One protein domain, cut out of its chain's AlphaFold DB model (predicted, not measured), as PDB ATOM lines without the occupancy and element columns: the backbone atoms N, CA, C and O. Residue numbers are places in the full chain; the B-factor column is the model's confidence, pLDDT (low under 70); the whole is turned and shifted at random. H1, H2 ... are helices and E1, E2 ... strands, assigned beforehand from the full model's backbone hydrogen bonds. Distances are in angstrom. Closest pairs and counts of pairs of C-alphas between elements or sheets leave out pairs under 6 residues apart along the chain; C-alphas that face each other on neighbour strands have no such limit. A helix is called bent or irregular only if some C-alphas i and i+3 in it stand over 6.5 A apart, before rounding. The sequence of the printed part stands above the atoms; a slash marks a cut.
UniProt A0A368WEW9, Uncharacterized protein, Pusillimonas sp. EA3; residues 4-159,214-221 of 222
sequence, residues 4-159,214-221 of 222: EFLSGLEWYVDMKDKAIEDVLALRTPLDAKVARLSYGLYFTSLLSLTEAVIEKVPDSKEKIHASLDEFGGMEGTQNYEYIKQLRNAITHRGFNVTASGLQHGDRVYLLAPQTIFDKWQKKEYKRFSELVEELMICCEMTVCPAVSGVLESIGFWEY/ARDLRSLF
ATOM      1  N   GLU A   4     -12.331  18.446 -17.163       85.12
ATOM      2  CA  GLU A   4     -11.048  19.103 -16.897       85.12
ATOM      3  C   GLU A   4     -11.243  20.256 -15.921       85.12
ATOM      4  O   GLU A   4     -10.525  20.340 -14.925       85.12
ATOM      5  N   PHE A   5     -12.281  21.070 -16.136       91.31
ATOM      6  CA  PHE A   5     -12.646  22.131 -15.206       91.31
ATOM      7  C   PHE A   5     -12.945  21.578 -13.805       91.31
ATOM      8  O   PHE A   5     -12.313  22.025 -12.851       91.31
ATOM      9  N   LEU A   6     -13.809  20.557 -13.671       90.50
ATOM     10  CA  LEU A   6     -14.077  19.915 -12.370       90.50
ATOM     11  C   LEU A   6     -12.787  19.406 -11.710       90.50
ATOM     12  O   LEU A   6     -12.549  19.688 -10.539       90.50
ATOM     13  N   SER A   7     -11.945  18.691 -12.458       90.69
ATOM     14  CA  SER A   7     -10.698  18.132 -11.919       90.69
ATOM     15  C   SER A   7      -9.733  19.228 -11.452       90.69
ATOM     16  O   SER A   7      -9.069  19.066 -10.431       90.69
ATOM     17  N   GLY A   8      -9.687  20.363 -12.155       95.62
ATOM     18  CA  GLY A   8      -8.931  21.538 -11.730       95.62
ATOM     19  C   GLY A   8      -9.474  22.153 -10.439       95.62
ATOM     20  O   GLY A   8      -8.701  22.429  -9.523       95.62
ATOM     21  N   LEU A   9     -10.795  22.333 -10.328       96.94
ATOM     22  CA  LEU A   9     -11.402  22.894  -9.116       96.94
ATOM     23  C   LEU A   9     -11.194  21.993  -7.894       96.94
ATOM     24  O   LEU A   9     -10.862  22.487  -6.816       96.94
ATOM     25  N   GLU A  10     -11.355  20.681  -8.061       95.81
ATOM     26  CA  GLU A  10     -11.092  19.704  -7.003       95.81
ATOM     27  C   GLU A  10      -9.643  19.735  -6.549       95.81
ATOM     28  O   GLU A  10      -9.391  19.792  -5.350       95.81
ATOM     29  N   TRP A  11      -8.697  19.782  -7.491       97.44
ATOM     30  CA  TRP A  11      -7.284  19.913  -7.164       97.44
ATOM     31  C   TRP A  11      -7.019  21.141  -6.287       97.44
ATOM     32  O   TRP A  11      -6.336  21.045  -5.265       97.44
ATOM     33  N   TYR A  12      -7.585  22.299  -6.640       98.31
ATOM     34  CA  TYR A  12      -7.427  23.505  -5.831       98.31
ATOM     35  C   TYR A  12      -8.044  23.350  -4.439       98.31
ATOM     36  O   TYR A  12      -7.418  23.733  -3.450       98.31
ATOM     37  N   VAL A  13      -9.230  22.752  -4.326       97.56
ATOM     38  CA  VAL A  13      -9.866  22.505  -3.026       97.56
ATOM     39  C   VAL A  13      -9.061  21.520  -2.175       97.56
ATOM     40  O   VAL A  13      -8.829  21.797  -1.001       97.56
ATOM     41  N   ASP A  14      -8.559  20.431  -2.750       97.50
ATOM     42  CA  ASP A  14      -7.763  19.432  -2.032       97.50
ATOM     43  C   ASP A  14      -6.434  20.010  -1.538       97.50
ATOM     44  O   ASP A  14      -6.040  19.792  -0.391       97.50
ATOM     45  N   MET A  15      -5.756  20.809  -2.367       98.19
ATOM     46  CA  MET A  15      -4.526  21.491  -1.958       98.19
ATOM     47  C   MET A  15      -4.786  22.535  -0.867       98.19
ATOM     48  O   MET A  15      -3.964  22.703   0.034       98.19
ATOM     49  N   LYS A  16      -5.926  23.230  -0.931       97.25
ATOM     50  CA  LYS A  16      -6.356  24.178   0.102       97.25
ATOM     51  C   LYS A  16      -6.627  23.468   1.431       97.25
ATOM     52  O   LYS A  16      -6.176  23.942   2.468       97.25
ATOM     53  N   ASP A  17      -7.308  22.327   1.399       96.81
ATOM     54  CA  ASP A  17      -7.629  21.535   2.591       96.81
ATOM     55  C   ASP A  17      -6.374  20.935   3.219       96.81
ATOM     56  O   ASP A  17      -6.156  21.083   4.421       96.81
ATOM     57  N   LYS A  18      -5.468  20.395   2.397       97.69
ATOM     58  CA  LYS A  18      -4.158  19.940   2.865       97.69
ATOM     59  C   LYS A  18      -3.352  21.066   3.519       97.69
ATOM     60  O   LYS A  18      -2.690  20.850   4.533       97.69
ATOM     61  N   ALA A  19      -3.407  22.273   2.958       97.81
ATOM     62  CA  ALA A  19      -2.747  23.434   3.539       97.81
ATOM     63  C   ALA A  19      -3.355  23.836   4.893       97.81
ATOM     64  O   ALA A  19      -2.606  24.188   5.803       97.81
ATOM     65  N   ILE A  20      -4.683  23.753   5.047       97.06
ATOM     66  CA  ILE A  20      -5.362  23.966   6.336       97.06
ATOM     67  C   ILE A  20      -4.883  22.935   7.361       97.06
ATOM     68  O   ILE A  20      -4.512  23.320   8.467       97.06
ATOM     69  N   GLU A  21      -4.847  21.649   7.004       96.25
ATOM     70  CA  GLU A  21      -4.350  20.585   7.886       96.25
ATOM     71  C   GLU A  21      -2.918  20.862   8.357       96.25
ATOM     72  O   GLU A  21      -2.626  20.759   9.550       96.25
ATOM     73  N   ASP A  22      -2.042  21.285   7.442       96.38
ATOM     74  CA  ASP A  22      -0.660  21.614   7.781       96.38
ATOM     75  C   ASP A  22      -0.566  22.819   8.716       96.38
ATOM     76  O   ASP A  22       0.183  22.767   9.690       96.38
ATOM     77  N   VAL A  23      -1.348  23.878   8.470       96.00
ATOM     78  CA  VAL A  23      -1.429  25.044   9.365       96.00
ATOM     79  C   VAL A  23      -1.899  24.623  10.759       96.00
ATOM     80  O   VAL A  23      -1.296  25.004  11.761       96.00
ATOM     81  N   LEU A  24      -2.937  23.789  10.844       94.44
ATOM     82  CA  LEU A  24      -3.470  23.290  12.114       94.44
ATOM     83  C   LEU A  24      -2.490  22.378  12.860       94.44
ATOM     84  O   LEU A  24      -2.595  22.253  14.083       94.44
ATOM     85  N   ALA A  25      -1.537  21.763  12.158       94.38
ATOM     86  CA  ALA A  25      -0.485  20.931  12.732       94.38
ATOM     87  C   ALA A  25       0.748  21.727  13.200       94.38
ATOM     88  O   ALA A  25       1.586  21.171  13.913       94.38
ATOM     89  N   LEU A  26       0.871  23.016  12.857       93.50
ATOM     90  CA  LEU A  26       2.007  23.842  13.274       93.50
ATOM     91  C   LEU A  26       2.060  23.979  14.798       93.50
ATOM     92  O   LEU A  26       1.072  24.328  15.449       93.50
ATOM     93  N   ARG A  27       3.236  23.719  15.371       92.88
ATOM     94  CA  ARG A  27       3.512  23.818  16.809       92.88
ATOM     95  C   ARG A  27       4.833  24.524  17.069       92.88
ATOM     96  O   ARG A  27       5.675  24.625  16.182       92.88
ATOM     97  N   THR A  28       5.020  25.012  18.289       90.25
ATOM     98  CA  THR A  28       6.298  25.548  18.766       90.25
ATOM     99  C   THR A  28       7.284  24.417  19.095       90.25
ATOM    100  O   THR A  28       6.873  23.452  19.741       90.25
ATOM    101  N   PRO A  29       8.583  24.547  18.763       90.62
ATOM    102  CA  PRO A  29       9.182  25.626  17.975       90.62
ATOM    103  C   PRO A  29       8.719  25.578  16.510       90.62
ATOM    104  O   PRO A  29       8.702  24.517  15.896       90.62
ATOM    105  N   LEU A  30       8.351  26.740  15.961       91.81
ATOM    106  CA  LEU A  30       7.767  26.836  14.623       91.81
ATOM    107  C   LEU A  30       8.813  26.539  13.542       91.81
ATOM    108  O   LEU A  30       9.821  27.243  13.438       91.81
ATOM    109  N   ASP A  31       8.532  25.570  12.670       93.94
ATOM    110  CA  ASP A  31       9.250  25.453  11.403       93.94
ATOM    111  C   ASP A  31       8.742  26.526  10.430       93.94
ATOM    112  O   ASP A  31       7.693  26.398   9.797       93.94
ATOM    113  N   ALA A  32       9.514  27.607  10.312       92.19
ATOM    114  CA  ALA A  32       9.189  28.743   9.459       92.19
ATOM    115  C   ALA A  32       9.031  28.375   7.972       92.19
ATOM    116  O   ALA A  32       8.263  29.023   7.258       92.19
ATOM    117  N   LYS A  33       9.743  27.352   7.477       93.44
ATOM    118  CA  LYS A  33       9.647  26.936   6.069       93.44
ATOM    119  C   LYS A  33       8.343  26.200   5.819       93.44
ATOM    120  O   LYS A  33       7.670  26.513   4.840       93.44
ATOM    121  N   VAL A  34       7.996  25.267   6.706       94.62
ATOM    122  CA  VAL A  34       6.728  24.531   6.632       94.62
ATOM    123  C   VAL A  34       5.568  25.508   6.760       94.62
ATOM    124  O   VAL A  34       4.734  25.555   5.869       94.62
ATOM    125  N   ALA A  35       5.583  26.381   7.769       94.50
ATOM    126  CA  ALA A  35       4.542  27.386   7.948       94.50
ATOM    127  C   ALA A  35       4.371  28.262   6.699       94.50
ATOM    128  O   ALA A  35       3.279  28.349   6.140       94.50
ATOM    129  N   ARG A  36       5.460  28.854   6.189       95.25
ATOM    130  CA  ARG A  36       5.410  29.674   4.970       95.25
ATOM    131  C   ARG A  36       4.849  28.904   3.769       95.25
ATOM    132  O   ARG A  36       4.090  29.490   2.995       95.25
ATOM    133  N   LEU A  37       5.230  27.637   3.602       95.81
ATOM    134  CA  LEU A  37       4.707  26.776   2.543       95.81
ATOM    135  C   LEU A  37       3.198  26.573   2.702       95.81
ATOM    136  O   LEU A  37       2.476  26.774   1.733       95.81
ATOM    137  N   SER A  38       2.723  26.245   3.903       96.75
ATOM    138  CA  SER A  38       1.309  25.972   4.174       96.75
ATOM    139  C   SER A  38       0.423  27.197   3.931       96.75
ATOM    140  O   SER A  38      -0.514  27.114   3.141       96.75
ATOM    141  N   TYR A  39       0.753  28.373   4.485       97.06
ATOM    142  CA  TYR A  39      -0.025  29.595   4.205       97.06
ATOM    143  C   TYR A  39       0.057  30.005   2.728       97.06
ATOM    144  O   TYR A  39      -0.935  30.428   2.135       97.06
ATOM    145  N   GLY A  40       1.236  29.873   2.109       96.88
ATOM    146  CA  GLY A  40       1.419  30.170   0.690       96.88
ATOM    147  C   GLY A  40       0.581  29.262  -0.211       96.88
ATOM    148  O   GLY A  40      -0.045  29.753  -1.153       96.88
ATOM    149  N   LEU A  41       0.542  27.962   0.094       97.88
ATOM    150  CA  LEU A  41      -0.255  26.969  -0.618       97.88
ATOM    151  C   LEU A  41      -1.746  27.259  -0.462       97.88
ATOM    152  O   LEU A  41      -2.439  27.326  -1.471       97.88
ATOM    153  N   TYR A  42      -2.209  27.537   0.761       98.38
ATOM    154  CA  TYR A  42      -3.603  27.887   1.028       98.38
ATOM    155  C   TYR A  42      -4.090  29.033   0.132       98.38
ATOM    156  O   TYR A  42      -5.033  28.863  -0.643       98.38
ATOM    157  N   PHE A  43      -3.422  30.194   0.188       98.25
ATOM    158  CA  PHE A  43      -3.866  31.356  -0.584       98.25
ATOM    159  C   PHE A  43      -3.678  31.168  -2.089       98.25
ATOM    160  O   PHE A  43      -4.445  31.725  -2.870       98.25
ATOM    161  N   THR A  44      -2.666  30.406  -2.515       98.38
ATOM    162  CA  THR A  44      -2.488  30.082  -3.936       98.38
ATOM    163  C   THR A  44      -3.666  29.264  -4.437       98.38
ATOM    164  O   THR A  44      -4.296  29.657  -5.410       98.38
ATOM    165  N   SER A  45      -4.008  28.188  -3.735       98.56
ATOM    166  CA  SER A  45      -5.108  27.306  -4.104       98.56
ATOM    167  C   SER A  45      -6.468  27.997  -4.048       98.56
ATOM    168  O   SER A  45      -7.255  27.853  -4.980       98.56
ATOM    169  N   LEU A  46      -6.736  28.806  -3.017       98.50
ATOM    170  CA  LEU A  46      -7.965  29.598  -2.931       98.50
ATOM    171  C   LEU A  46      -8.102  30.571  -4.113       98.50
ATOM    172  O   LEU A  46      -9.160  30.631  -4.731       98.50
ATOM    173  N   LEU A  47      -7.040  31.317  -4.438       98.38
ATOM    174  CA  LEU A  47      -7.076  32.272  -5.549       98.38
ATOM    175  C   LEU A  47      -7.172  31.571  -6.903       98.38
ATOM    176  O   LEU A  47      -7.852  32.068  -7.789       98.38
ATOM    177  N   SER A  48      -6.525  30.418  -7.078       98.50
ATOM    178  CA  SER A  48      -6.660  29.632  -8.306       98.50
ATOM    179  C   SER A  48      -8.075  29.076  -8.478       98.50
ATOM    180  O   SER A  48      -8.600  29.103  -9.588       98.50
ATOM    181  N   LEU A  49      -8.723  28.647  -7.389       98.50
ATOM    182  CA  LEU A  49     -10.131  28.247  -7.381       98.50
ATOM    183  C   LEU A  49     -11.046  29.399  -7.824       98.50
ATOM    184  O   LEU A  49     -11.874  29.217  -8.715       98.50
ATOM    185  N   THR A  50     -10.896  30.588  -7.232       98.25
ATOM    186  CA  THR A  50     -11.730  31.747  -7.583       98.25
ATOM    187  C   THR A  50     -11.448  32.249  -8.995       98.25
ATOM    188  O   THR A  50     -12.388  32.525  -9.733       98.25
ATOM    189  N   GLU A  51     -10.179  32.342  -9.402       97.88
ATOM    190  CA  GLU A  51      -9.784  32.794 -10.741       97.88
ATOM    191  C   GLU A  51     -10.297  31.842 -11.831       97.88
ATOM    192  O   GLU A  51     -10.834  32.326 -12.823       97.88
ATOM    193  N   ALA A  52     -10.248  30.520 -11.622       97.88
ATOM    194  CA  ALA A  52     -10.801  29.545 -12.567       97.88
ATOM    195  C   ALA A  52     -12.324  29.694 -12.736       97.88
ATOM    196  O   ALA A  52     -12.851  29.626 -13.848       97.88
ATOM    197  N   VAL A  53     -13.050  29.931 -11.640       97.75
ATOM    198  CA  VAL A  53     -14.506  30.144 -11.674       97.75
ATOM    199  C   VAL A  53     -14.855  31.475 -12.340       97.75
ATOM    200  O   VAL A  53     -15.782  31.518 -13.145       97.75
ATOM    201  N   ILE A  54     -14.096  32.538 -12.065       97.81
ATOM    202  CA  ILE A  54     -14.262  33.844 -12.718       97.81
ATOM    203  C   ILE A  54     -13.953  33.747 -14.214       97.81
ATOM    204  O   ILE A  54     -14.663  34.336 -15.016       97.81
ATOM    205  N   GLU A  55     -12.930  32.999 -14.619       96.94
ATOM    206  CA  GLU A  55     -12.630  32.785 -16.037       96.94
ATOM    207  C   GLU A  55     -13.783  32.067 -16.753       96.94
ATOM    208  O   GLU A  55     -14.167  32.458 -17.856       96.94
ATOM    209  N   LYS A  56     -14.391  31.069 -16.098       95.25
ATOM    210  CA  LYS A  56     -15.556  30.348 -16.629       95.25
ATOM    211  C   LYS A  56     -16.833  31.198 -16.628       95.25
ATOM    212  O   LYS A  56     -17.651  31.060 -17.536       95.25
ATOM    213  N   VAL A  57     -17.013  32.050 -15.618       96.81
ATOM    214  CA  VAL A  57     -18.198  32.897 -15.406       96.81
ATOM    215  C   VAL A  57     -17.752  34.330 -15.065       96.81
ATOM    216  O   VAL A  57     -17.764  34.709 -13.891       96.81
ATOM    217  N   PRO A  58     -17.357  35.160 -16.052       96.75
ATOM    218  CA  PRO A  58     -16.760  36.481 -15.800       96.75
ATOM    219  C   PRO A  58     -17.603  37.420 -14.932       96.75
ATOM    220  O   PRO A  58     -17.067  38.098 -14.050       96.75
ATOM    221  N   ASP A  59     -18.925  37.392 -15.107       96.12
ATOM    222  CA  ASP A  59     -19.873  38.224 -14.354       96.12
ATOM    223  C   ASP A  59     -19.943  37.852 -12.859       96.12
ATOM    224  O   ASP A  59     -20.445  38.616 -12.037       96.12
ATOM    225  N   SER A  60     -19.389  36.700 -12.463       96.94
ATOM    226  CA  SER A  60     -19.326  36.275 -11.059       96.94
ATOM    227  C   SER A  60     -18.270  37.007 -10.231       96.94
ATOM    228  O   SER A  60     -18.306  36.932  -8.999       96.94
ATOM    229  N   LYS A  61     -17.339  37.725 -10.875       97.31
ATOM    230  CA  LYS A  61     -16.220  38.400 -10.207       97.31
ATOM    231  C   LYS A  61     -16.681  39.313  -9.078       97.31
ATOM    232  O   LYS A  61     -16.159  39.223  -7.970       97.31
ATOM    233  N   GLU A  62     -17.654  40.175  -9.356       95.69
ATOM    234  CA  GLU A  62     -18.173  41.121  -8.367       95.69
ATOM    235  C   GLU A  62     -18.820  40.387  -7.192       95.69
ATOM    236  O   GLU A  62     -18.515  40.693  -6.046       95.69
ATOM    237  N   LYS A  63     -19.609  39.339  -7.461       95.94
ATOM    238  CA  LYS A  63     -20.240  38.508  -6.425       95.94
ATOM    239  C   LYS A  63     -19.215  37.817  -5.519       95.94
ATOM    240  O   LYS A  63     -19.388  37.802  -4.303       95.94
ATOM    241  N   ILE A  64     -18.153  37.247  -6.092       96.94
ATOM    242  CA  ILE A  64     -17.086  36.596  -5.315       96.94
ATOM    243  C   ILE A  64     -16.328  37.634  -4.486       96.94
ATOM    244  O   ILE A  64     -16.076  37.401  -3.308       96.94
ATOM    245  N   HIS A  65     -15.997  38.791  -5.060       96.88
ATOM    246  CA  HIS A  65     -15.311  39.853  -4.328       96.88
ATOM    247  C   HIS A  65     -16.173  40.412  -3.186       96.88
ATOM    248  O   HIS A  65     -15.687  40.526  -2.064       96.88
ATOM    249  N   ALA A  66     -17.448  40.703  -3.451       96.00
ATOM    250  CA  ALA A  66     -18.399  41.246  -2.481       96.00
ATOM    251  C   ALA A  66     -18.670  40.294  -1.304       96.00
ATOM    252  O   ALA A  66     -19.050  40.736  -0.225       96.00
ATOM    253  N   SER A  67     -18.392  38.990  -1.448       95.81
ATOM    254  CA  SER A  67     -18.461  38.042  -0.321       95.81
ATOM    255  C   SER A  67     -17.530  38.402   0.850       95.81
ATOM    256  O   SER A  67     -17.677  37.863   1.944       95.81
ATOM    257  N   LEU A  68     -16.573  39.311   0.642       96.06
ATOM    258  CA  LEU A  68     -15.672  39.811   1.676       96.06
ATOM    259  C   LEU A  68     -16.066  41.193   2.235       96.06
ATOM    260  O   LEU A  68     -15.320  41.705   3.066       96.06
ATOM    261  N   ASP A  69     -17.186  41.798   1.819       93.00
ATOM    262  CA  ASP A  69     -17.609  43.152   2.243       93.00
ATOM    263  C   ASP A  69     -17.812  43.276   3.767       93.00
ATOM    264  O   ASP A  69     -17.622  44.343   4.349       93.00
ATOM    265  N   GLU A  70     -18.186  42.185   4.438       81.88
ATOM    266  CA  GLU A  70     -18.521  42.193   5.869       81.88
ATOM    267  C   GLU A  70     -17.293  42.273   6.795       81.88
ATOM    268  O   GLU A  70     -17.439  42.416   8.012       81.88
ATOM    269  N   PHE A  71     -16.071  42.217   6.252       87.62
ATOM    270  CA  PHE A  71     -14.847  42.145   7.051       87.62
ATOM    271  C   PHE A  71     -14.035  43.441   7.036       87.62
ATOM    272  O   PHE A  71     -13.713  44.008   5.989       87.62
ATOM    273  N   GLY A  72     -13.648  43.900   8.230       80.75
ATOM    274  CA  GLY A  72     -12.727  45.026   8.411       80.75
ATOM    275  C   GLY A  72     -13.251  46.391   7.947       80.75
ATOM    276  O   GLY A  72     -12.468  47.335   7.885       80.75
ATOM    277  N   GLY A  73     -14.546  46.511   7.623       84.38
ATOM    278  CA  GLY A  73     -15.178  47.765   7.193       84.38
ATOM    279  C   GLY A  73     -14.687  48.290   5.838       84.38
ATOM    280  O   GLY A  73     -14.788  49.489   5.580       84.38
ATOM    281  N   MET A  74     -14.119  47.418   5.001       88.62
ATOM    282  CA  MET A  74     -13.614  47.741   3.666       88.62
ATOM    283  C   MET A  74     -14.427  47.012   2.600       88.62
ATOM    284  O   MET A  74     -14.975  45.946   2.854       88.62
ATOM    285  N   GLU A  75     -14.458  47.568   1.387       94.06
ATOM    286  CA  GLU A  75     -15.045  46.877   0.238       94.06
ATOM    287  C   GLU A  75     -14.339  45.535   0.002       94.06
ATOM    288  O   GLU A  75     -13.108  45.433   0.013       94.06
ATOM    289  N   GLY A  76     -15.111  44.507  -0.309       95.25
ATOM    290  CA  GLY A  76     -14.664  43.144  -0.532       95.25
ATOM    291  C   GLY A  76     -13.676  43.031  -1.687       95.25
ATOM    292  O   GLY A  76     -12.758  42.218  -1.640       95.25
ATOM    293  N   THR A  77     -13.745  43.932  -2.674       95.75
ATOM    294  CA  THR A  77     -12.702  44.045  -3.709       95.75
ATOM    295  C   THR A  77     -11.340  44.448  -3.125       95.75
ATOM    296  O   THR A  77     -10.318  43.922  -3.564       95.75
ATOM    297  N   GLN A  78     -11.292  45.338  -2.125       95.69
ATOM    298  CA  GLN A  78     -10.043  45.682  -1.428       95.69
ATOM    299  C   GLN A  78      -9.531  44.502  -0.602       95.69
ATOM    300  O   GLN A  78      -8.335  44.207  -0.639       95.69
ATOM    301  N   ASN A  79     -10.432  43.784   0.074       97.06
ATOM    302  CA  ASN A  79     -10.095  42.588   0.850       97.06
ATOM    303  C   ASN A  79      -9.548  41.466  -0.047       97.06
ATOM    304  O   ASN A  79      -8.512  40.870   0.257       97.06
ATOM    305  N   TYR A  80     -10.179  41.231  -1.197       97.38
ATOM    306  CA  TYR A  80      -9.723  40.264  -2.192       97.38
ATOM    307  C   TYR A  80      -8.348  40.637  -2.760       97.38
ATOM    308  O   TYR A  80      -7.445  39.798  -2.829       97.38
ATOM    309  N   GLU A  81      -8.139  41.905  -3.128       96.75
ATOM    310  CA  GLU A  81      -6.835  42.363  -3.610       96.75
ATOM    311  C   GLU A  81      -5.758  42.293  -2.521       96.75
ATOM    312  O   GLU A  81      -4.626  41.908  -2.821       96.75
ATOM    313  N   TYR A  82      -6.091  42.557  -1.253       97.81
ATOM    314  CA  TYR A  82      -5.178  42.331  -0.134       97.81
ATOM    315  C   TYR A  82      -4.727  40.863  -0.070       97.81
ATOM    316  O   TYR A  82      -3.522  40.601  -0.064       97.81
ATOM    317  N   ILE A  83      -5.661  39.901  -0.106       97.62
ATOM    318  CA  ILE A  83      -5.353  38.456  -0.117       97.62
ATOM    319  C   ILE A  83      -4.459  38.102  -1.311       97.62
ATOM    320  O   ILE A  83      -3.445  37.408  -1.170       97.62
ATOM    321  N   LYS A  84      -4.781  38.630  -2.494       97.62
ATOM    322  CA  LYS A  84      -3.993  38.428  -3.713       97.62
ATOM    323  C   LYS A  84      -2.566  38.945  -3.575       97.62
ATOM    324  O   LYS A  84      -1.617  38.249  -3.949       97.62
ATOM    325  N   GLN A  85      -2.388  40.144  -3.028       97.81
ATOM    326  CA  GLN A  85      -1.061  40.707  -2.810       97.81
ATOM    327  C   GLN A  85      -0.303  40.002  -1.678       97.81
ATOM    328  O   GLN A  85       0.920  39.864  -1.799       97.81
ATOM    329  N   LEU A  86      -0.995  39.504  -0.645       97.31
ATOM    330  CA  LEU A  86      -0.436  38.663   0.420       97.31
ATOM    331  C   LEU A  86       0.138  37.375  -0.145       97.31
ATOM    332  O   LEU A  86       1.331  37.115   0.034       97.31
ATOM    333  N   ARG A  87      -0.652  36.644  -0.934       97.00
ATOM    334  CA  ARG A  87      -0.173  35.473  -1.670       97.00
ATOM    335  C   ARG A  87       1.060  35.815  -2.493       97.00
ATOM    336  O   ARG A  87       2.095  35.183  -2.322       97.00
ATOM    337  N   ASN A  88       0.994  36.859  -3.322       96.25
ATOM    338  CA  ASN A  88       2.125  37.264  -4.162       96.25
ATOM    339  C   ASN A  88       3.375  37.624  -3.349       96.25
ATOM    340  O   ASN A  88       4.495  37.380  -3.794       96.25
ATOM    341  N   ALA A  89       3.217  38.236  -2.175       95.06
ATOM    342  CA  ALA A  89       4.344  38.544  -1.308       95.06
ATOM    343  C   ALA A  89       5.010  37.271  -0.779       95.06
ATOM    344  O   ALA A  89       6.232  37.139  -0.888       95.06
ATOM    345  N   ILE A  90       4.207  36.332  -0.271       94.75
ATOM    346  CA  ILE A  90       4.669  35.059   0.291       94.75
ATOM    347  C   ILE A  90       5.336  34.194  -0.783       94.75
ATOM    348  O   ILE A  90       6.433  33.675  -0.561       94.75
ATOM    349  N   THR A  91       4.707  34.047  -1.951       92.38
ATOM    350  CA  THR A  91       5.150  33.099  -2.984       92.38
ATOM    351  C   THR A  91       6.213  33.682  -3.907       92.38
ATOM    352  O   THR A  91       7.190  33.005  -4.205       92.38
ATOM    353  N   HIS A  92       6.062  34.940  -4.335       89.38
ATOM    354  CA  HIS A  92       6.866  35.510  -5.427       89.38
ATOM    355  C   HIS A  92       7.884  36.557  -4.978       89.38
ATOM    356  O   HIS A  92       8.875  36.769  -5.669       89.38
ATOM    357  N   ARG A  93       7.665  37.234  -3.841       91.69
ATOM    358  CA  ARG A  93       8.517  38.362  -3.398       91.69
ATOM    359  C   ARG A  93       9.384  38.066  -2.183       91.69
ATOM    360  O   ARG A  93      10.045  38.965  -1.675       91.69
ATOM    361  N   GLY A  94       9.395  36.830  -1.696       86.88
ATOM    362  CA  GLY A  94      10.271  36.472  -0.585       86.88
ATOM    363  C   GLY A  94       9.741  36.841   0.805       86.88
ATOM    364  O   GLY A  94      10.446  36.555   1.770       86.88
ATOM    365  N   PHE A  95       8.543  37.433   0.931       90.69
ATOM    366  CA  PHE A  95       8.028  37.931   2.210       90.69
ATOM    367  C   PHE A  95       7.966  36.817   3.253       90.69
ATOM    368  O   PHE A  95       7.429  35.733   3.009       90.69
ATOM    369  N   ASN A  96       8.532  37.099   4.424       90.50
ATOM    370  CA  ASN A  96       8.543  36.166   5.531       90.50
ATOM    371  C   ASN A  96       7.300  36.372   6.404       90.50
ATOM    372  O   ASN A  96       7.334  37.144   7.358       90.50
ATOM    373  N   VAL A  97       6.213  35.666   6.081       92.44
ATOM    374  CA  VAL A  97       4.960  35.714   6.859       92.44
ATOM    375  C   VAL A  97       5.134  35.223   8.299       92.44
ATOM    376  O   VAL A  97       4.380  35.618   9.176       92.44
ATOM    377  N   THR A  98       6.170  34.426   8.575       92.50
ATOM    378  CA  THR A  98       6.450  33.888   9.911       92.50
ATOM    379  C   THR A  98       7.378  34.787  10.732       92.50
ATOM    380  O   THR A  98       7.878  34.360  11.770       92.50
ATOM    381  N   ALA A  99       7.691  35.997  10.250       90.94
ATOM    382  CA  ALA A  99       8.594  36.918  10.942       90.94
ATOM    383  C   ALA A  99       7.996  37.477  12.241       90.94
ATOM    384  O   ALA A  99       8.746  37.856  13.139       90.94
ATOM    385  N   SER A 100       6.665  37.512  12.333       90.69
ATOM    386  CA  SER A 100       5.932  38.057  13.471       90.69
ATOM    387  C   SER A 100       4.708  37.194  13.763       90.69
ATOM    388  O   SER A 100       3.995  36.788  12.846       90.69
ATOM    389  N   GLY A 101       4.442  36.944  15.041       92.50
ATOM    390  CA  GLY A 101       3.295  36.156  15.471       92.50
ATOM    391  C   GLY A 101       3.040  36.268  16.968       92.50
ATOM    392  O   GLY A 101       3.880  36.765  17.720       92.50
ATOM    393  N   LEU A 102       1.870  35.802  17.386       93.00
ATOM    394  CA  LEU A 102       1.459  35.683  18.778       93.00
ATOM    395  C   LEU A 102       1.528  34.211  19.176       93.00
ATOM    396  O   LEU A 102       0.955  33.355  18.506       93.00
ATOM    397  N   GLN A 103       2.228  33.902  20.264       91.75
ATOM    398  CA  GLN A 103       2.228  32.554  20.819       91.75
ATOM    399  C   GLN A 103       1.084  32.409  21.824       91.75
ATOM    400  O   GLN A 103       0.952  33.222  22.741       91.75
ATOM    401  N   HIS A 104       0.303  31.341  21.694       90.31
ATOM    402  CA  HIS A 104      -0.669  30.923  22.698       90.31
ATOM    403  C   HIS A 104      -0.547  29.411  22.900       90.31
ATOM    404  O   HIS A 104      -0.779  28.628  21.980       90.31
ATOM    405  N   GLY A 105      -0.119  29.001  24.096       90.62
ATOM    406  CA  GLY A 105       0.232  27.606  24.366       90.62
ATOM    407  C   GLY A 105       1.388  27.123  23.482       90.62
ATOM    408  O   GLY A 105       2.446  27.757  23.422       90.62
ATOM    409  N   ASP A 106       1.172  25.998  22.802       92.19
ATOM    410  CA  ASP A 106       2.105  25.371  21.861       92.19
ATOM    411  C   ASP A 106       1.880  25.806  20.400       92.19
ATOM    412  O   ASP A 106       2.514  25.265  19.494       92.19
ATOM    413  N   ARG A 107       0.997  26.783  20.150       91.38
ATOM    414  CA  ARG A 107       0.679  27.306  18.817       91.38
ATOM    415  C   ARG A 107       1.213  28.720  18.611       91.38
ATOM    416  O   ARG A 107       1.348  29.504  19.553       91.38
ATOM    417  N   VAL A 108       1.478  29.048  17.348       91.50
ATOM    418  CA  VAL A 108       1.848  30.392  16.894       91.50
ATOM    419  C   VAL A 108       0.816  30.856  15.877       91.50
ATOM    420  O   VAL A 108       0.590  30.159  14.894       91.50
ATOM    421  N   TYR A 109       0.232  32.027  16.110       93.88
ATOM    422  CA  TYR A 109      -0.674  32.712  15.192       93.88
ATOM    423  C   TYR A 109       0.110  33.797  14.469       93.88
ATOM    424  O   TYR A 109       0.767  34.617  15.118       93.88
ATOM    425  N   LEU A 110       0.099  33.800  13.143       95.69
ATOM    426  CA  LEU A 110       0.923  34.720  12.366       95.69
ATOM    427  C   LEU A 110       0.250  36.081  12.231       95.69
ATOM    428  O   LEU A 110      -0.932  36.182  11.919       95.69
ATOM    429  N   LEU A 111       1.026  37.151  12.401       96.69
ATOM    430  CA  LEU A 111       0.518  38.502  12.192       96.69
ATOM    431  C   LEU A 111       0.469  38.813  10.694       96.69
ATOM    432  O   LEU A 111       1.490  38.806  10.001       96.69
ATOM    433  N   ALA A 112      -0.719  39.149  10.199       96.62
ATOM    434  CA  ALA A 112      -0.893  39.655   8.850       96.62
ATOM    435  C   ALA A 112      -0.241  41.046   8.735       96.62
ATOM    436  O   ALA A 112      -0.426  41.888   9.625       96.62
ATOM    437  N   PRO A 113       0.509  41.338   7.655       95.38
ATOM    438  CA  PRO A 113       1.123  42.649   7.480       95.38
ATOM    439  C   PRO A 113       0.039  43.728   7.423       95.38
ATOM    440  O   PRO A 113      -0.888  43.619   6.624       95.38
ATOM    441  N   GLN A 114       0.152  44.777   8.246       94.56
ATOM    442  CA  GLN A 114      -0.840  45.865   8.312       94.56
ATOM    443  C   GLN A 114      -1.209  46.400   6.927       94.56
ATOM    444  O   GLN A 114      -2.380  46.637   6.629       94.56
ATOM    445  N   THR A 115      -0.185  46.519   6.095       94.88
ATOM    446  CA  THR A 115      -0.255  47.018   4.741       94.88
ATOM    447  C   THR A 115       0.538  46.093   3.828       94.88
ATOM    448  O   THR A 115       1.628  45.636   4.179       94.88
ATOM    449  N   ILE A 116       0.022  45.872   2.624       95.06
ATOM    450  CA  ILE A 116       0.736  45.209   1.547       95.06
ATOM    451  C   ILE A 116       0.639  46.015   0.261       95.06
ATOM    452  O   ILE A 116      -0.399  46.584  -0.065       95.06
ATOM    453  N   PHE A 117       1.736  46.056  -0.484       93.94
ATOM    454  CA  PHE A 117       1.787  46.786  -1.741       93.94
ATOM    455  C   PHE A 117       1.618  45.854  -2.935       93.94
ATOM    456  O   PHE A 117       1.942  44.660  -2.862       93.94
ATOM    457  N   ASP A 118       1.189  46.405  -4.068       92.44
ATOM    458  CA  ASP A 118       1.312  45.723  -5.356       92.44
ATOM    459  C   ASP A 118       2.787  45.481  -5.744       92.44
ATOM    460  O   ASP A 118       3.732  45.906  -5.070       92.44
ATOM    461  N   LYS A 119       3.012  44.759  -6.847       86.69
ATOM    462  CA  LYS A 119       4.372  44.439  -7.317       86.69
ATOM    463  C   LYS A 119       5.202  45.665  -7.723       86.69
ATOM    464  O   LYS A 119       6.415  45.543  -7.847       86.69
ATOM    465  N   TRP A 120       4.562  46.812  -7.943       90.12
ATOM    466  CA  TRP A 120       5.213  48.056  -8.355       90.12
ATOM    467  C   TRP A 120       5.358  49.062  -7.209       90.12
ATOM    468  O   TRP A 120       5.857  50.158  -7.448       90.12
ATOM    469  N   GLN A 121       4.921  48.707  -5.996       87.94
ATOM    470  CA  GLN A 121       4.852  49.596  -4.836       87.94
ATOM    471  C   GLN A 121       4.011  50.864  -5.067       87.94
ATOM    472  O   GLN A 121       4.268  51.904  -4.471       87.94
ATOM    473  N   LYS A 122       3.007  50.795  -5.948       91.88
ATOM    474  CA  LYS A 122       2.163  51.947  -6.313       91.88
ATOM    475  C   LYS A 122       0.830  51.967  -5.587       91.88
ATOM    476  O   LYS A 122       0.317  53.044  -5.298       91.88
ATOM    477  N   LYS A 123       0.252  50.793  -5.349       95.25
ATOM    478  CA  LYS A 123      -1.019  50.642  -4.640       95.25
ATOM    479  C   LYS A 123      -0.804  49.970  -3.302       95.25
ATOM    480  O   LYS A 123      -0.039  49.012  -3.209       95.25
ATOM    481  N   GLU A 124      -1.505  50.493  -2.311       95.06
ATOM    482  CA  GLU A 124      -1.520  50.019  -0.940       95.06
ATOM    483  C   GLU A 124      -2.842  49.304  -0.658       95.06
ATOM    484  O   GLU A 124      -3.904  49.824  -0.997       95.06
ATOM    485  N   TYR A 125      -2.772  48.145  -0.010       96.06
ATOM    486  CA  TYR A 125      -3.924  47.397   0.476       96.06
ATOM    487  C   TYR A 125      -3.746  47.135   1.968       96.06
ATOM    488  O   TYR A 125      -2.666  46.722   2.400       96.06
ATOM    489  N   LYS A 126      -4.793  47.362   2.759       96.00
ATOM    490  CA  LYS A 126      -4.757  47.192   4.215       96.00
ATOM    491  C   LYS A 126      -5.342  45.848   4.622       96.00
ATOM    492  O   LYS A 126      -6.272  45.361   3.983       96.00
ATOM    493  N   ARG A 127      -4.802  45.263   5.693       95.12
ATOM    494  CA  ARG A 127      -5.360  44.043   6.286       95.12
ATOM    495  C   ARG A 127      -6.750  44.327   6.852       95.12
ATOM    496  O   ARG A 127      -6.952  45.374   7.465       95.12
ATOM    497  N   PHE A 128      -7.676  43.389   6.693       95.25
ATOM    498  CA  PHE A 128      -9.018  43.446   7.296       95.25
ATOM    499  C   PHE A 128      -9.146  42.600   8.568       95.25
ATOM    500  O   PHE A 128     -10.178  42.625   9.230       95.25
ATOM    501  N   SER A 129      -8.087  41.878   8.925       95.12
ATOM    502  CA  SER A 129      -7.930  41.173  10.192       95.12
ATOM    503  C   SER A 129      -6.444  41.147  10.571       95.12
ATOM    504  O   SER A 129      -5.571  41.342   9.721       95.12
ATOM    505  N   GLU A 130      -6.160  40.995  11.863       95.25
ATOM    506  CA  GLU A 130      -4.807  41.035  12.411       95.25
ATOM    507  C   GLU A 130      -4.014  39.747  12.171       95.25
ATOM    508  O   GLU A 130      -2.798  39.820  11.967       95.25
ATOM    509  N   LEU A 131      -4.684  38.597  12.169       96.12
ATOM    510  CA  LEU A 131      -4.054  37.284  12.082       96.12
ATOM    511  C   LEU A 131      -4.232  36.678  10.693       96.12
ATOM    512  O   LEU A 131      -5.296  36.771  10.088       96.12
ATOM    513  N   VAL A 132      -3.201  36.008  10.181       96.88
ATOM    514  CA  VAL A 132      -3.282  35.331   8.876       96.88
ATOM    515  C   VAL A 132      -4.336  34.222   8.908       96.88
ATOM    516  O   VAL A 132      -5.062  34.034   7.936       96.88
ATOM    517  N   GLU A 133      -4.466  33.529  10.034       95.31
ATOM    518  CA  GLU A 133      -5.455  32.476  10.275       95.31
ATOM    519  C   GLU A 133      -6.885  33.018  10.231       95.31
ATOM    520  O   GLU A 133      -7.775  32.386   9.668       95.31
ATOM    521  N   GLU A 134      -7.115  34.212  10.772       95.12
ATOM    522  CA  GLU A 134      -8.415  34.875  10.697       95.12
ATOM    523  C   GLU A 134      -8.760  35.271   9.255       95.12
ATOM    524  O   GLU A 134      -9.908  35.104   8.843       95.12
ATOM    525  N   LEU A 135      -7.782  35.706   8.446       96.62
ATOM    526  CA  LEU A 135      -8.000  35.915   7.008       96.62
ATOM    527  C   LEU A 135      -8.436  34.611   6.318       96.62
ATOM    528  O   LEU A 135      -9.350  34.641   5.493       96.62
ATOM    529  N   MET A 136      -7.815  33.473   6.663       97.00
ATOM    530  CA  MET A 136      -8.216  32.154   6.151       97.00
ATOM    531  C   MET A 136      -9.648  31.812   6.574       97.00
ATOM    532  O   MET A 136     -10.451  31.426   5.732       97.00
ATOM    533  N   ILE A 137      -9.994  32.008   7.851       95.56
ATOM    534  CA  ILE A 137     -11.354  31.782   8.368       95.56
ATOM    535  C   ILE A 137     -12.375  32.606   7.577       95.56
ATOM    536  O   ILE A 137     -13.376  32.055   7.126       95.56
ATOM    537  N   CYS A 138     -12.113  33.898   7.353       95.31
ATOM    538  CA  CYS A 138     -13.007  34.755   6.569       95.31
ATOM    539  C   CYS A 138     -13.224  34.182   5.160       95.31
ATOM    540  O   CYS A 138     -14.358  34.057   4.703       95.31
ATOM    541  N   CYS A 139     -12.145  33.753   4.497       96.44
ATOM    542  CA  CYS A 139     -12.214  33.159   3.163       96.44
ATOM    543  C   CYS A 139     -13.006  31.840   3.130       96.44
ATOM    544  O   CYS A 139     -13.819  31.627   2.230       96.44
ATOM    545  N   GLU A 140     -12.795  30.950   4.099       96.62
ATOM    546  CA  GLU A 140     -13.532  29.682   4.195       96.62
ATOM    547  C   GLU A 140     -15.018  29.882   4.498       96.62
ATOM    548  O   GLU A 140     -15.860  29.105   4.046       96.62
ATOM    549  N   MET A 141     -15.354  30.929   5.249       95.12
ATOM    550  CA  MET A 141     -16.732  31.234   5.605       95.12
ATOM    551  C   MET A 141     -17.511  31.921   4.486       95.12
ATOM    552  O   MET A 141     -18.727  31.752   4.445       95.12
ATOM    553  N   THR A 142     -16.861  32.679   3.596       95.56
ATOM    554  CA  THR A 142     -17.590  33.486   2.602       95.56
ATOM    555  C   THR A 142     -17.197  33.230   1.154       95.56
ATOM    556  O   THR A 142     -18.081  33.040   0.316       95.56
ATOM    557  N   VAL A 143     -15.902  33.133   0.843       96.88
ATOM    558  CA  VAL A 143     -15.426  32.944  -0.536       96.88
ATOM    559  C   VAL A 143     -15.779  31.547  -1.049       96.88
ATOM    560  O   VAL A 143     -16.276  31.417  -2.168       96.88
ATOM    561  N   CYS A 144     -15.581  30.499  -0.240       96.19
ATOM    562  CA  CYS A 144     -15.918  29.126  -0.642       96.19
ATOM    563  C   CYS A 144     -17.427  28.956  -0.937       96.19
ATOM    564  O   CYS A 144     -17.766  28.508  -2.040       96.19
ATOM    565  N   PRO A 145     -18.349  29.406  -0.060       96.75
ATOM    566  CA  PRO A 145     -19.779  29.419  -0.370       96.75
ATOM    567  C   PRO A 145     -20.143  30.277  -1.579       96.75
ATOM    568  O   PRO A 145     -21.002  29.881  -2.368       96.75
ATOM    569  N   ALA A 146     -19.492  31.432  -1.762       97.69
ATOM    570  CA  ALA A 146     -19.725  32.280  -2.927       97.69
ATOM    571  C   ALA A 146     -19.371  31.545  -4.227       97.69
ATOM    572  O   ALA A 146     -20.174  31.552  -5.162       97.69
ATOM    573  N   VAL A 147     -18.233  30.839  -4.261       98.00
ATOM    574  CA  VAL A 147     -17.853  29.955  -5.373       98.00
ATOM    575  C   VAL A 147     -18.902  28.862  -5.584       98.00
ATOM    576  O   VAL A 147     -19.387  28.698  -6.704       98.00
ATOM    577  N   SER A 148     -19.326  28.166  -4.523       97.12
ATOM    578  CA  SER A 148     -20.370  27.136  -4.624       97.12
ATOM    579  C   SER A 148     -21.673  27.687  -5.211       97.12
ATOM    580  O   SER A 148     -22.303  27.028  -6.037       97.12
ATOM    581  N   GLY A 149     -22.077  28.892  -4.804       97.25
ATOM    582  CA  GLY A 149     -23.287  29.553  -5.285       97.25
ATOM    583  C   GLY A 149     -23.176  30.082  -6.718       97.25
ATOM    584  O   GLY A 149     -24.195  30.245  -7.386       97.25
ATOM    585  N   VAL A 150     -21.969  30.365  -7.213       97.44
ATOM    586  CA  VAL A 150     -21.732  30.663  -8.636       97.44
ATOM    587  C   VAL A 150     -21.843  29.387  -9.465       97.44
ATOM    588  O   VAL A 150     -22.551  29.380 -10.469       97.44
ATOM    589  N   LEU A 151     -21.223  28.293  -9.015       95.69
ATOM    590  CA  LEU A 151     -21.336  26.986  -9.667       95.69
ATOM    591  C   LEU A 151     -22.798  26.510  -9.731       95.69
ATOM    592  O   LEU A 151     -23.246  26.039 -10.772       95.69
ATOM    593  N   GLU A 152     -23.576  26.730  -8.668       95.06
ATOM    594  CA  GLU A 152     -25.022  26.466  -8.669       95.06
ATOM    595  C   GLU A 152     -25.749  27.246  -9.767       95.06
ATOM    596  O   GLU A 152     -26.545  26.679 -10.506       95.06
ATOM    597  N   SER A 153     -25.439  28.537  -9.919       94.69
ATOM    598  CA  SER A 153     -26.143  29.416 -10.861       94.69
ATOM    599  C   SER A 153     -25.962  29.047 -12.335       94.69
ATOM    600  O   SER A 153     -26.750  29.485 -13.168       94.69
ATOM    601  N   ILE A 154     -24.950  28.236 -12.654       93.25
ATOM    602  CA  ILE A 154     -24.698  27.721 -14.006       93.25
ATOM    603  C   ILE A 154     -25.095  26.244 -14.162       93.25
ATOM    604  O   ILE A 154     -24.688  25.610 -15.134       93.25
ATOM    605  N   GLY A 155     -25.829  25.675 -13.198       91.44
ATOM    606  CA  GLY A 155     -26.243  24.269 -13.215       91.44
ATOM    607  C   GLY A 155     -25.083  23.282 -13.047       91.44
ATOM    608  O   GLY A 155     -25.191  22.128 -13.443       91.44
ATOM    609  N   PHE A 156     -23.944  23.698 -12.474       91.12
ATOM    610  CA  PHE A 156     -22.752  22.841 -12.373       91.12
ATOM    611  C   PHE A 156     -23.003  21.556 -11.571       91.12
ATOM    612  O   PHE A 156     -22.392  20.522 -11.839       91.12
ATOM    613  N   TRP A 157     -23.905  21.622 -10.587       90.00
ATOM    614  CA  TRP A 157     -24.248  20.499  -9.714       90.00
ATOM    615  C   TRP A 157     -25.292  19.550 -10.307       90.00
ATOM    616  O   TRP A 157     -25.527  18.489  -9.734       90.00
ATOM    617  N   GLU A 158     -25.902  19.908 -11.439       83.75
ATOM    618  CA  GLU A 158     -26.910  19.108 -12.141       83.75
ATOM    619  C   GLU A 158     -26.222  18.016 -12.977       83.75
ATOM    620  O   GLU A 158     -26.306  17.965 -14.204       83.75
ATOM    621  N   TYR A 159     -25.454  17.154 -12.305       73.31
ATOM    622  CA  TYR A 159     -24.863  15.972 -12.921       73.31
ATOM    623  C   TYR A 159     -25.874  14.834 -12.918       73.31
ATOM    624  O   TYR A 159     -26.041  14.140 -11.917       73.31
ATOM    625  N   ALA A 214     -19.613  26.593   3.866       90.31
ATOM    626  CA  ALA A 214     -19.027  27.497   4.845       90.31
ATOM    627  C   ALA A 214     -18.368  26.681   5.963       90.31
ATOM    628  O   ALA A 214     -19.030  25.870   6.617       90.31
ATOM    629  N   ARG A 215     -17.071  26.904   6.195       90.62
ATOM    630  CA  ARG A 215     -16.322  26.238   7.267       90.62
ATOM    631  C   ARG A 215     -15.776  27.272   8.231       90.62
ATOM    632  O   ARG A 215     -14.843  28.002   7.913       90.62
ATOM    633  N   ASP A 216     -16.355  27.315   9.425       88.19
ATOM    634  CA  ASP A 216     -15.797  28.105  10.515       88.19
ATOM    635  C   ASP A 216     -14.659  27.324  11.180       88.19
ATOM    636  O   ASP A 216     -14.889  26.402  11.963       88.19
ATOM    637  N   LEU A 217     -13.416  27.680  10.848       88.75
ATOM    638  CA  LEU A 217     -12.237  27.014  11.401       88.75
ATOM    639  C   LEU A 217     -11.904  27.472  12.832       88.75
ATOM    640  O   LEU A 217     -10.960  26.941  13.415       88.75
ATOM    641  N   ARG A 218     -12.640  28.426  13.427       85.94
ATOM    642  CA  ARG A 218     -12.345  28.954  14.777       85.94
ATOM    643  C   ARG A 218     -12.221  27.856  15.829       85.94
ATOM    644  O   ARG A 218     -11.296  27.888  16.631       85.94
ATOM    645  N   SER A 219     -13.099  26.856  15.791       82.75
ATOM    646  CA  SER A 219     -13.071  25.718  16.723       82.75
ATOM    647  C   SER A 219     -11.860  24.793  16.555       82.75
ATOM    648  O   SER A 219     -11.607  23.972  17.426       82.75
ATOM    649  N   LEU A 220     -11.127  24.891  15.444       81.56
ATOM    650  CA  LEU A 220      -9.909  24.112  15.185       81.56
ATOM    651  C   LEU A 220      -8.642  24.872  15.607       81.56
ATOM    652  O   LEU A 220      -7.566  24.277  15.778       81.56
ATOM    653  N   PHE A 221      -8.767  26.193  15.748       76.50
ATOM    654  CA  PHE A 221      -7.718  27.096  16.198       76.50
ATOM    655  C   PHE A 221      -7.748  27.366  17.709       76.50
ATOM    656  O   PHE A 221      -6.734  27.840  18.212       76.50
TER     657      PHE A 221
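Overview. This is residues 4 to 159 and 214 to 221 of the 222 residues of an uncharacterized protein of Pusillimonas sp. EA3 (UniProt A0A368WEW9). The domain is a body of helices built on a long helical hairpin, H1 and H2, with H4 crossing H2 on the side away from H1 and the small strand hairpin E3 and E4 covering H4. H5, bent but nearly straight, runs lengthwise along H2, H3 is near the H5b end of the body, and a second strand hairpin, E1 and E2, lies at the other end of the longest axis. The printed part has 164 residues, with named elements in the order H1 H2 H3 H4 E1 E2 E3 E4 H5 H6; each strand pair is a separate antiparallel sheet of two strands, E1 - E2 and E3 - E4. The class is mostly helix, with 97 residues in helices and 14 in strands. The whole is compact, with a radius of gyration of the C-alphas of 15.6 A and spans of 47 by 35 by 27 A.

Along the chain. E1 is residues 101 to 104 and E2 is residues 107 to 110, each 9.8 A from first to last C-alpha; C-alpha 101 is at (3.295, 36.156, 15.471). E3, residues 115 to 117, measures 6.8 A, and E4, residues 124 to 126, measures 6.7 A. H1 covers residues 4 to 25 over 31.5 A and begins with C-alpha 4 at (-11.048, 19.103, -16.897). H2, residues 32 to 56, is the longest helix at 36.0 A. H3 is residues 60 to 66, 10.0 A long, and H4 is residues 76 to 92, 23.4 A long. H5, residues 132 to 153, was assigned as one helix by its hydrogen bonds but is bent, with C-alphas 141 and 144 6.6 A apart. Its arms are H5a, residues 132 to 141, of 14.4 A, and H5b, residues 144 to 153, of 14.5 A, at a shallow tilt of 26 degrees. H6, residues 218 to 221, spans 5.2 A and ends with C-alpha 221 at (-7.718, 27.096, 16.198).

Arrangement. The hairpin E1 and E2 is antiparallel at 154 degrees, with N 102 and O 109 2.8 A apart, within hydrogen-bond range. The closest C-alphas of E2 and H5a are those of Leu 110 and Val 132, 5.5 A apart. H5a is near H2, with 10 pairs of C-alphas within 10 A. H2 is the hub, touching H1, H3, H4 and H5b. The helical hairpin H1 and H2 has a shallow tilt of 26 degrees, opposite ways; its closest C-alphas are those of Lys 16 and Tyr 42, 4.7 A apart. With residues 50 to 53 alone, H2 touches H5b at a shallow tilt of 18 degrees, the same way, closest at the C-alphas of Thr 50 and Val 147, 6.8 A. With residues 36 to 47 alone, H2 touches H4 at a steep tilt of 50 degrees, opposite ways, closest at the C-alphas of Phe 43 and Arg 87, 5.6 A. H3 and H4 touch and are about perpendicular at 83 degrees; the C-alphas of Ala 66 and Gly 76 are their closest, 4.6 A apart. The closest C-alphas of H4 and E4 are those of Tyr 82 and Tyr 125, 5.3 A apart. The hairpin E3 and E4 is antiparallel at 150 degrees, with N 116 and O 125 2.8 A apart, within hydrogen-bond range. H6 and H1 are close but not clearly touching, with the C-alphas of Leu 24 and Phe 221 closest at 7.0 A. Every O i to N i+4 pair is within hydrogen-bond range in H1, H2, H3, H4, H5a and H5b; H6 is too short for such a pair.

Size, cuts and confidence. The two C-alphas farthest apart, those of Pro 29 and Glu 158, are 47.5 A from each other. Residues 160 to 213 are not printed, and C-alphas 159 and 214 are 22.0 A apart across the cut. Of the links that are printed whole, none is long. The mean pLDDT of the printed part is 94.1, and no printed residue is under 70.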